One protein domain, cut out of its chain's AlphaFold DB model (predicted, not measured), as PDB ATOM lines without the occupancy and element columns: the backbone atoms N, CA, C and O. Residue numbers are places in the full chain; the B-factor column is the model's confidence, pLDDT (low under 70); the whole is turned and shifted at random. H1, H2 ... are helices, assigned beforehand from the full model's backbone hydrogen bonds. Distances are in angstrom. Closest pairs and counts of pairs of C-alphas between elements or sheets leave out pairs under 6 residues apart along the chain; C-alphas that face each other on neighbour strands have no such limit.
ATOM      1  N   ASP A 114     -48.175 -11.351   7.531       66.75
ATOM      2  CA  ASP A 114     -48.985 -12.483   8.005       66.75
ATOM      3  C   ASP A 114     -48.915 -12.677   9.538       66.75
ATOM      4  O   ASP A 114     -49.886 -13.092  10.183       66.75
ATOM      5  N   ASP A 115     -47.789 -12.304  10.158       63.78
ATOM      6  CA  ASP A 115     -47.598 -12.393  11.612       63.78
ATOM      7  C   ASP A 115     -48.407 -11.324  12.366       63.78
ATOM      8  O   ASP A 115     -48.751 -11.499  13.539       63.78
ATOM      9  N   ALA A 116     -48.696 -10.187  11.725       58.44
ATOM     10  CA  ALA A 116     -49.414  -9.082  12.354       58.44
ATOM     11  C   ALA A 116     -50.921  -9.342  12.438       58.44
ATOM     12  O   ALA A 116     -51.521  -9.022  13.465       58.44
ATOM     13  N   ALA A 117     -51.510  -9.966  11.413       55.47
ATOM     14  CA  ALA A 117     -52.920 -10.360  11.415       55.47
ATOM     15  C   ALA A 117     -53.216 -11.359  12.545       55.47
ATOM     16  O   ALA A 117     -54.117 -11.145  13.355       55.47
ATOM     17  N   THR A 118     -52.367 -12.381  12.679       56.69
ATOM     18  CA  THR A 118     -52.482 -13.411  13.722       56.69
ATOM     19  C   THR A 118     -52.345 -12.824  15.133       56.69
ATOM     20  O   THR A 118     -53.054 -13.216  16.058       56.69
ATOM     21  N   GLN A 119     -51.454 -11.844  15.319       59.00
ATOM     22  CA  GLN A 119     -51.221 -11.226  16.626       59.00
ATOM     23  C   GLN A 119     -52.290 -10.187  17.004       59.00
ATOM     24  O   GLN A 119     -52.611 -10.063  18.184       59.00
ATOM     25  N   MET A 120     -52.864  -9.465  16.033       57.16
ATOM     26  CA  MET A 120     -53.994  -8.557  16.271       57.16
ATOM     27  C   MET A 120     -55.228  -9.331  16.750       57.16
ATOM     28  O   MET A 120     -55.915  -8.878  17.661       57.16
ATOM     29  N   GLN A 121     -55.454 -10.523  16.196       57.03
ATOM     30  CA  GLN A 121     -56.579 -11.381  16.562       57.03
ATOM     31  C   GLN A 121     -56.455 -11.919  17.999       57.03
ATOM     32  O   GLN A 121     -57.400 -11.847  18.772       57.03
ATOM     33  N   LEU A 122     -55.246 -12.308  18.422       56.91
ATOM     34  CA  LEU A 122     -54.976 -12.714  19.811       56.91
ATOM     35  C   LEU A 122     -55.138 -11.571  20.830       56.91
ATOM     36  O   LEU A 122     -55.496 -11.812  21.980       56.91
ATOM     37  N   VAL A 123     -54.853 -10.325  20.433       57.78
ATOM     38  CA  VAL A 123     -55.068  -9.142  21.287       57.78
ATOM     39  C   VAL A 123     -56.553  -8.775  21.357       57.78
ATOM     40  O   VAL A 123     -56.999  -8.306  22.400       57.78
ATOM     41  N   GLN A 124     -57.314  -9.014  20.285       54.12
ATOM     42  CA  GLN A 124     -58.771  -8.852  20.261       54.12
ATOM     43  C   GLN A 124     -59.460  -9.870  21.180       54.12
ATOM     44  O   GLN A 124     -60.290  -9.469  21.986       54.12
ATOM     45  N   ASP A 125     -59.035 -11.136  21.159       50.09
ATOM     46  CA  ASP A 125     -59.600 -12.187  22.022       50.09
ATOM     47  C   ASP A 125     -59.242 -12.008  23.513       50.09
ATOM     48  O   ASP A 125     -59.947 -12.493  24.397       50.09
ATOM     49  N   ALA A 126     -58.137 -11.313  23.811       48.75
ATOM     50  CA  ALA A 126     -57.676 -11.042  25.176       48.75
ATOM     51  C   ALA A 126     -58.205  -9.719  25.769       48.75
ATOM     52  O   ALA A 126     -57.989  -9.455  26.956       48.75
ATOM     53  N   ALA A 127     -58.872  -8.874  24.975       44.81
ATOM     54  CA  ALA A 127     -59.473  -7.630  25.444       44.81
ATOM     55  C   ALA A 127     -60.920  -7.881  25.915       44.81
ATOM     56  O   ALA A 127     -61.822  -8.109  25.118       44.81
ATOM     57  N   CYS A 156     -57.275   8.146  26.169       89.62
ATOM     58  CA  CYS A 156     -55.956   8.204  25.560       89.62
ATOM     59  C   CYS A 156     -55.322   9.577  25.792       89.62
ATOM     60  O   CYS A 156     -55.888  10.587  25.395       89.62
ATOM     61  N   TYR A 157     -54.105   9.637  26.330       89.12
ATOM     62  CA  TYR A 157     -53.440  10.923  26.584       89.12
ATOM     63  C   TYR A 157     -53.052  11.697  25.306       89.12
ATOM     64  O   TYR A 157     -52.657  12.858  25.386       89.12
ATOM     65  N   ILE A 158     -53.110  11.047  24.135       87.94
ATOM     66  CA  ILE A 158     -52.740  11.642  22.843       87.94
ATOM     67  C   ILE A 158     -53.956  12.265  22.146       87.94
ATOM     68  O   ILE A 158     -53.850  13.388  21.661       87.94
ATOM     69  N   CYS A 159     -55.082  11.549  22.061       89.75
ATOM     70  CA  CYS A 159     -56.283  12.019  21.355       89.75
ATOM     71  C   CYS A 159     -57.478  12.326  22.267       89.75
ATOM     72  O   CYS A 159     -58.478  12.824  21.773       89.75
ATOM     73  N   TYR A 160     -57.375  12.056  23.569       88.94
ATOM     74  CA  TYR A 160     -58.423  12.276  24.574       88.94
ATOM     75  C   TYR A 160     -59.712  11.460  24.365       88.94
ATOM     76  O   TYR A 160     -60.724  11.713  25.005       88.94
ATOM     77  N   GLU A 161     -59.670  10.426  23.523       87.94
ATOM     78  CA  GLU A 161     -60.790   9.508  23.286       87.94
ATOM     79  C   GLU A 161     -60.673   8.234  24.145       87.94
ATOM     80  O   GLU A 161     -59.572   7.791  24.501       87.94
ATOM     81  N   SER A 162     -61.811   7.614  24.469       86.44
ATOM     82  CA  SER A 162     -61.876   6.326  25.175       86.44
ATOM     83  C   SER A 162     -61.446   5.149  24.284       86.44
ATOM     84  O   SER A 162     -61.370   5.253  23.061       86.44
ATOM     85  N   GLY A 163     -61.102   4.009  24.888       80.50
ATOM     86  CA  GLY A 163     -60.726   2.796  24.147       80.50
ATOM     87  C   GLY A 163     -61.905   2.158  23.408       80.50
ATOM     88  O   GLY A 163     -63.022   2.172  23.919       80.50
ATOM     89  N   CYS A 164     -61.650   1.557  22.242       75.69
ATOM     90  CA  CYS A 164     -62.662   0.817  21.484       75.69
ATOM     91  C   CYS A 164     -62.168  -0.561  21.007       75.69
ATOM     92  O   CYS A 164     -60.967  -0.850  21.027       75.69
ATOM     93  N   HIS A 165     -63.096  -1.424  20.581       65.69
ATOM     94  CA  HIS A 165     -62.795  -2.754  20.057       65.69
ATOM     95  C   HIS A 165     -61.934  -2.623  18.789       65.69
ATOM     96  O   HIS A 165     -62.355  -2.045  17.790       65.69
ATOM     97  N   GLY A 166     -60.691  -3.110  18.852       70.44
ATOM     98  CA  GLY A 166     -59.676  -2.952  17.799       70.44
ATOM     99  C   GLY A 166     -58.647  -1.836  18.037       70.44
ATOM    100  O   GLY A 166     -57.590  -1.853  17.410       70.44
ATOM    101  N   ASN A 167     -58.887  -0.920  18.979       79.06
ATOM    102  CA  ASN A 167     -57.911   0.085  19.407       79.06
ATOM    103  C   ASN A 167     -57.969   0.282  20.938       79.06
ATOM    104  O   ASN A 167     -58.454   1.309  21.424       79.06
ATOM    105  N   PRO A 168     -57.512  -0.711  21.725       84.19
ATOM    106  CA  PRO A 168     -57.615  -0.674  23.179       84.19
ATOM    107  C   PRO A 168     -56.675   0.370  23.792       84.19
ATOM    108  O   PRO A 168     -55.627   0.701  23.227       84.19
ATOM    109  N   LEU A 169     -57.028   0.846  24.989       88.00
ATOM    110  CA  LEU A 169     -56.126   1.635  25.825       88.00
ATOM    111  C   LEU A 169     -55.120   0.718  26.517       88.00
ATOM    112  O   LEU A 169     -55.475  -0.258  27.171       88.00
ATOM    113  N   LEU A 170     -53.848   1.070  26.395       87.06
ATOM    114  CA  LEU A 170     -52.724   0.333  26.940       87.06
ATOM    115  C   LEU A 170     -52.057   1.139  28.051       87.06
ATOM    116  O   LEU A 170     -51.919   2.357  27.948       87.06
ATOM    117  N   ASN A 171     -51.571   0.435  29.073       88.25
ATOM    118  CA  ASN A 171     -50.666   0.972  30.085       88.25
ATOM    119  C   ASN A 171     -49.377   0.142  30.090       88.25
ATOM    120  O   ASN A 171     -49.351  -0.989  30.569       88.25
ATOM    121  N   LEU A 172     -48.317   0.694  29.501       84.88
ATOM    122  CA  LEU A 172     -47.085  -0.041  29.195       84.88
ATOM    123  C   LEU A 172     -45.837   0.582  29.828       84.88
ATOM    124  O   LEU A 172     -44.719   0.158  29.546       84.88
ATOM    125  N   CYS A 173     -46.000   1.613  30.654       87.88
ATOM    126  CA  CYS A 173     -44.885   2.326  31.267       87.88
ATOM    127  C   CYS A 173     -45.194   2.682  32.725       87.88
ATOM    128  O   CYS A 173     -46.226   2.301  33.263       87.88
ATOM    129  N   GLN A 174     -44.281   3.400  33.376       88.75
ATOM    130  CA  GLN A 174     -44.395   3.767  34.794       88.75
ATOM    131  C   GLN A 174     -45.121   5.105  35.014       88.75
ATOM    132  O   GLN A 174     -45.077   5.658  36.110       88.75
ATOM    133  N   CYS A 175     -45.757   5.655  33.977       88.81
ATOM    134  CA  CYS A 175     -46.560   6.865  34.108       88.81
ATOM    135  C   CYS A 175     -47.759   6.625  35.041       88.81
ATOM    136  O   CYS A 175     -48.332   5.535  35.089       88.81
ATOM    137  N   THR A 176     -48.143   7.662  35.779       88.62
ATOM    138  CA  THR A 176     -49.265   7.653  36.726       88.62
ATOM    139  C   THR A 176     -50.358   8.620  36.269       88.62
ATOM    140  O   THR A 176     -50.156   9.408  35.348       88.62
ATOM    141  N   GLY A 177     -51.544   8.540  36.879       87.06
ATOM    142  CA  GLY A 177     -52.688   9.375  36.498       87.06
ATOM    143  C   GLY A 177     -53.249   9.039  35.112       87.06
ATOM    144  O   GLY A 177     -53.204   7.885  34.682       87.06
ATOM    145  N   THR A 178     -53.784  10.046  34.423       84.12
ATOM    146  CA  THR A 178     -54.427   9.929  33.101       84.12
ATOM    147  C   THR A 178     -53.424   9.715  31.964       84.12
ATOM    148  O   THR A 178     -53.721   9.016  31.000       84.12
ATOM    149  N   VAL A 179     -52.184  10.200  32.108       87.75
ATOM    150  CA  VAL A 179     -51.134  10.114  31.070       87.75
ATOM    151  C   VAL A 179     -50.562   8.705  30.849       87.75
ATOM    152  O   VAL A 179     -49.709   8.506  29.986       87.75
ATOM    153  N   LYS A 180     -50.996   7.713  31.636       88.19
ATOM    154  CA  LYS A 180     -50.544   6.318  31.515       88.19
ATOM    155  C   LYS A 180     -51.299   5.517  30.452       88.19
ATOM    156  O   LYS A 180     -50.798   4.474  30.039       88.19
ATOM    157  N   TYR A 181     -52.477   5.985  30.034       89.06
ATOM    158  CA  TYR A 181     -53.334   5.298  29.072       89.06
ATOM    159  C   TYR A 181     -53.138   5.851  27.665       89.06
ATOM    160  O   TYR A 181     -53.262   7.050  27.425       89.06
ATOM    161  N   VAL A 182     -52.848   4.968  26.714       89.06
ATOM    162  CA  VAL A 182     -52.658   5.332  25.308       89.06
ATOM    163  C   VAL A 182     -53.240   4.262  24.405       89.06
ATOM    164  O   VAL A 182     -53.062   3.074  24.657       89.06
ATOM    165  N   HIS A 183     -53.923   4.659  23.339       89.25
ATOM    166  CA  HIS A 183     -54.385   3.710  22.332       89.25
ATOM    167  C   HIS A 183     -53.222   2.984  21.660       89.25
ATOM    168  O   HIS A 183     -52.185   3.596  21.389       89.25
ATOM    169  N   LEU A 184     -53.419   1.713  21.302       84.69
ATOM    170  CA  LEU A 184     -52.446   0.947  20.517       84.69
ATOM    171  C   LEU A 184     -52.024   1.702  19.246       84.69
ATOM    172  O   LEU A 184     -50.828   1.858  18.999       84.69
ATOM    173  N   GLN A 185     -52.981   2.224  18.475       84.81
ATOM    174  CA  GLN A 185     -52.692   2.913  17.217       84.81
ATOM    175  C   GLN A 185     -51.995   4.267  17.430       84.81
ATOM    176  O   GLN A 185     -51.087   4.623  16.675       84.81
ATOM    177  N   CYS A 186     -52.375   5.023  18.467       86.50
ATOM    178  CA  CYS A 186     -51.706   6.282  18.812       86.50
ATOM    179  C   CYS A 186     -50.261   6.033  19.252       86.50
ATOM    180  O   CYS A 186     -49.352   6.748  18.827       86.50
ATOM    181  N   LEU A 187     -50.035   4.978  20.040       85.81
ATOM    182  CA  LEU A 187     -48.702   4.568  20.456       85.81
ATOM    183  C   LEU A 187     -47.858   4.118  19.258       85.81
ATOM    184  O   LEU A 187     -46.730   4.577  19.113       85.81
ATOM    185  N   GLN A 188     -48.401   3.295  18.358       82.56
ATOM    186  CA  GLN A 188     -47.717   2.867  17.130       82.56
ATOM    187  C   GLN A 188     -47.260   4.059  16.272       82.56
ATOM    188  O   GLN A 188     -46.102   4.112  15.854       82.56
ATOM    189  N   ARG A 189     -48.134   5.058  16.064       80.88
ATOM    190  CA  ARG A 189     -47.792   6.292  15.332       80.88
ATOM    191  C   ARG A 189     -46.675   7.081  16.014       80.88
ATOM    192  O   ARG A 189     -45.807   7.613  15.334       80.88
ATOM    193  N   TRP A 190     -46.687   7.151  17.343       80.00
ATOM    194  CA  TRP A 190     -45.677   7.888  18.103       80.00
ATOM    195  C   TRP A 190     -44.306   7.199  18.100       80.00
ATOM    196  O   TRP A 190     -43.260   7.848  18.102       80.00
ATOM    197  N   MET A 191     -44.301   5.868  18.119       78.25
ATOM    198  CA  MET A 191     -43.083   5.064  18.245       78.25
ATOM    199  C   MET A 191     -42.259   5.028  16.957       78.25
ATOM    200  O   MET A 191     -41.051   4.787  17.020       78.25
ATOM    201  N   GLN A 192     -42.885   5.308  15.812       74.31
ATOM    202  CA  GLN A 192     -42.244   5.408  14.504       74.31
ATOM    203  C   GLN A 192     -42.352   6.849  13.968       74.31
ATOM    204  O   GLN A 192     -43.232   7.134  13.151       74.31
ATOM    205  N   PRO A 193     -41.491   7.777  14.439       68.12
ATOM    206  CA  PRO A 193     -41.524   9.162  13.987       68.12
ATOM    207  C   PRO A 193     -41.270   9.262  12.480       68.12
ATOM    208  O   PRO A 193     -40.520   8.474  11.897       68.12
ATOM    209  N   GLU A 194     -41.898  10.251  11.848       66.44
ATOM    210  CA  GLU A 194     -41.790  10.469  10.407       66.44
ATOM    211  C   GLU A 194     -40.328  10.665   9.981       66.44
ATOM    212  O   GLU A 194     -39.559  11.382  10.621       66.44
ATOM    213  N   GLY A 195     -39.931   9.980   8.905       61.34
ATOM    214  CA  GLY A 195     -38.559  10.014   8.392       61.34
ATOM    215  C   GLY A 195     -37.568   9.083   9.102       61.34
ATOM    216  O   GLY A 195     -36.410   9.029   8.689       61.34
ATOM    217  N   SER A 196     -37.989   8.317  10.117       66.06
ATOM    218  CA  SER A 196     -37.156   7.305  10.775       66.06
ATOM    219  C   SER A 196     -37.750   5.906  10.642       66.06
ATOM    220  O   SER A 196     -38.848   5.621  11.115       66.06
ATOM    221  N   SER A 197     -36.968   4.977  10.093       65.88
ATOM    222  CA  SER A 197     -37.308   3.549  10.120       65.88
ATOM    223  C   SER A 197     -37.077   2.916  11.500       65.88
ATOM    224  O   SER A 197     -37.592   1.832  11.765       65.88
ATOM    225  N   ALA A 198     -36.303   3.570  12.377       70.81
ATOM    226  CA  ALA A 198     -36.019   3.089  13.724       70.81
ATOM    227  C   ALA A 198     -37.198   3.355  14.665       70.81
ATOM    228  O   ALA A 198     -37.715   4.472  14.727       70.81
ATOM    229  N   VAL A 199     -37.567   2.330  15.432       74.00
ATOM    230  CA  VAL A 199     -38.646   2.400  16.420       74.00
ATOM    231  C   VAL A 199     -38.083   2.781  17.786       74.00
ATOM    232  O   VAL A 199     -37.111   2.184  18.263       74.00
ATOM    233  N   ASN A 200     -38.700   3.762  18.442       77.31
ATOM    234  CA  ASN A 200     -38.374   4.093  19.823       77.31
ATOM    235  C   ASN A 200     -38.928   3.009  20.757       77.31
ATOM    236  O   ASN A 200     -40.057   2.581  20.596       77.31
ATOM    237  N   THR A 201     -38.154   2.547  21.739       81.75
ATOM    238  CA  THR A 201     -38.596   1.516  22.703       81.75
ATOM    239  C   THR A 201     -38.766   2.062  24.120       81.75
ATOM    240  O   THR A 201     -38.902   1.281  25.066       81.75
ATOM    241  N   HIS A 202     -38.711   3.382  24.292       85.56
ATOM    242  CA  HIS A 202     -38.812   4.051  25.586       85.56
ATOM    243  C   HIS A 202     -39.961   5.048  25.585       85.56
ATOM    244  O   HIS A 202     -40.211   5.728  24.589       85.56
ATOM    245  N   CYS A 203     -40.623   5.167  26.730       85.88
ATOM    246  CA  CYS A 203     -41.676   6.148  26.918       85.88
ATOM    247  C   CYS A 203     -41.125   7.575  26.739       85.88
ATOM    248  O   CYS A 203     -40.098   7.911  27.333       85.88
ATOM    249  N   PRO A 204     -41.793   8.456  25.973       82.50
ATOM    250  CA  PRO A 204     -41.354   9.841  25.812       82.50
ATOM    251  C   PRO A 204     -41.433  10.645  27.117       82.50
ATOM    252  O   PRO A 204     -40.634  11.566  27.289       82.50
ATOM    253  N   ILE A 205     -42.338  10.273  28.028       87.81
ATOM    254  CA  ILE A 205     -42.612  10.977  29.286       87.81
ATOM    255  C   ILE A 205     -41.671  10.474  30.386       87.81
ATOM    256  O   ILE A 205     -40.742  11.176  30.774       87.81
ATOM    257  N   CYS A 206     -41.853   9.234  30.852       88.81
ATOM    258  CA  CYS A 206     -41.092   8.698  31.987       88.81
ATOM    259  C   CYS A 206     -39.742   8.067  31.611       88.81
ATOM    260  O   CYS A 206     -39.006   7.641  32.494       88.81
ATOM    261  N   LYS A 207     -39.416   7.956  30.315       87.75
ATOM    262  CA  LYS A 207     -38.194   7.310  29.788       87.75
ATOM    263  C   LYS A 207     -38.030   5.822  30.130       87.75
ATOM    264  O   LYS A 207     -37.056   5.211  29.695       87.75
ATOM    265  N   ALA A 208     -38.988   5.211  30.830       88.31
ATOM    266  CA  ALA A 208     -38.994   3.777  31.087       88.31
ATOM    267  C   ALA A 208     -39.081   2.989  29.771       88.31
ATOM    268  O   ALA A 208     -39.799   3.373  28.841       88.31
ATOM    269  N   LYS A 209     -38.345   1.879  29.693       85.50
ATOM    270  CA  LYS A 209     -38.384   0.970  28.546       85.50
ATOM    271  C   LYS A 209     -39.697   0.191  28.550       85.50
ATOM    272  O   LYS A 209     -40.070  -0.372  29.578       85.50
ATOM    273  N   TYR A 210     -40.361   0.119  27.403       84.44
ATOM    274  CA  TYR A 210     -41.572  -0.685  27.263       84.44
ATOM    275  C   TYR A 210     -41.268  -2.190  27.406       84.44
ATOM    276  O   TYR A 210     -40.184  -2.629  26.996       84.44
ATOM    277  N   PRO A 211     -42.201  -3.006  27.934       82.75
ATOM    278  CA  PRO A 211     -42.043  -4.456  28.020       82.75
ATOM    279  C   PRO A 211     -41.721  -5.081  26.660       82.75
ATOM    280  O   PRO A 211     -42.310  -4.713  25.647       82.75
ATOM    281  N   GLU A 212     -40.794  -6.040  26.625       75.31
ATOM    282  CA  GLU A 212     -40.340  -6.661  25.369       75.31
ATOM    283  C   GLU A 212     -41.466  -7.426  24.654       75.31
ATOM    284  O   GLU A 212     -41.588  -7.336  23.435       75.31
ATOM    285  N   SER A 213     -42.352  -8.077  25.415       72.94
ATOM    286  CA  SER A 213     -43.567  -8.726  24.899       72.94
ATOM    287  C   SER A 213     -44.513  -7.744  24.205       72.94
ATOM    288  O   SER A 213     -45.103  -8.066  23.177       72.94
ATOM    289  N   ALA A 214     -44.620  -6.525  24.735       75.75
ATOM    290  CA  ALA A 214     -45.499  -5.499  24.199       75.75
ATOM    291  C   ALA A 214     -44.863  -4.740  23.027       75.75
ATOM    292  O   ALA A 214     -45.586  -4.274  22.150       75.75
ATOM    293  N   GLN A 215     -43.526  -4.626  22.970       76.88
ATOM    294  CA  GLN A 215     -42.831  -3.949  21.867       76.88
ATOM    295  C   GLN A 215     -43.233  -4.541  20.516       76.88
ATOM    296  O   GLN A 215     -43.492  -3.783  19.591       76.88
ATOM    297  N   ALA A 216     -43.370  -5.870  20.417       70.88
ATOM    298  CA  ALA A 216     -43.824  -6.523  19.191       70.88
ATOM    299  C   ALA A 216     -45.188  -5.983  18.718       70.88
ATOM    300  O   ALA A 216     -45.328  -5.608  17.561       70.88
ATOM    301  N   MET A 217     -46.175  -5.841  19.604       73.25
ATOM    302  CA  MET A 217     -47.502  -5.314  19.241       73.25
ATOM    303  C   MET A 217     -47.463  -3.851  18.768       73.25
ATOM    304  O   MET A 217     -48.284  -3.429  17.957       73.25
ATOM    305  N   MET A 218     -46.494  -3.072  19.255       76.19
ATOM    306  CA  MET A 218     -46.336  -1.649  18.926       76.19
ATOM    307  C   MET A 218     -45.602  -1.400  17.602       76.19
ATOM    308  O   MET A 218     -45.450  -0.250  17.198       76.19
ATOM    309  N   ILE A 219     -45.109  -2.446  16.940       80.88
ATOM    310  CA  ILE A 219     -44.309  -2.322  15.723       80.88
ATOM    311  C   ILE A 219     -45.127  -2.818  14.544       80.88
ATOM    312  O   ILE A 219     -45.550  -3.976  14.518       80.88
ATOM    313  N   HIS A 220     -45.290  -1.956  13.543       79.75
ATOM    314  CA  HIS A 220     -45.918  -2.341  12.290       79.75
ATOM    315  C   HIS A 220     -45.023  -3.295  11.499       79.75
ATOM    316  O   HIS A 220     -43.836  -3.017  11.297       79.75
ATOM    317  N   SER A 221     -45.609  -4.390  11.022       80.62
ATOM    318  CA  SER A 221     -45.018  -5.230   9.984       80.62
ATOM    319  C   SER A 221     -44.981  -4.480   8.645       80.62
ATOM    320  O   SER A 221     -45.783  -3.567   8.449       80.62
TER     321      SER A 221
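AT A GLANCE: This is residues 114 to 127 and 156 to 221 of the 323 residues of an uncharacterized protein of Emiliania huxleyi (UniProt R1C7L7). With little regular structure, this domain sets three short helices, H2, H3 and H4, among long loops, with the longest helix, H1, along one side and residues 193 to 198 sticking out. The printed part has 80 residues with four named helices, in chain order H1, H2, H3, H4, and no named strand; the class is all helix, but named elements hold only 30 residues. It is compact, radius of gyration of the C-alphas 12.4 A, spanning 32 by 29 by 21 A.

IN THESE COORDINATES: H1, residues 114 to 125, runs 17.6 A from C-alpha 114 at (-48.985, -12.483, 8.005). H4 is residues 212 to 217, ending with C-alpha 217 at (-47.502, -5.314, 19.241). H3 is residues 184 to 191, 10.5 A, and H2 residues 177 to 180.

HOW THE PARTS SIT: H1 and H4 are close but not clearly touching, their closest C-alphas, Gln 119 and Met 217, 7.5 A apart, about perpendicular at 78 degrees. H3 and H4 are near each other, closest C-alphas 8.1 A apart. H2 and H4 are apart. Every O i to N i+4 pair is within hydrogen-bond range in H3, 7 of 8 in H1 and 0 of 2 in H4, where 2 of 3 O i to N i+3 pairs are; H2, with 4 residues, is too short for any O i to N i+4 pair. Residues 169 to 170 pair antiparallel with 182 to 183.

THE WHOLE: Residues 128 to 155 are cut out, leaving C-alphas 127 and 156 16.2 A apart. The link H3 to H4 is long; H2 to H3 is tight. Mean pLDDT of the printed part is 77.1; residues 114 to 127, 165 and 193 to 197 are under 70.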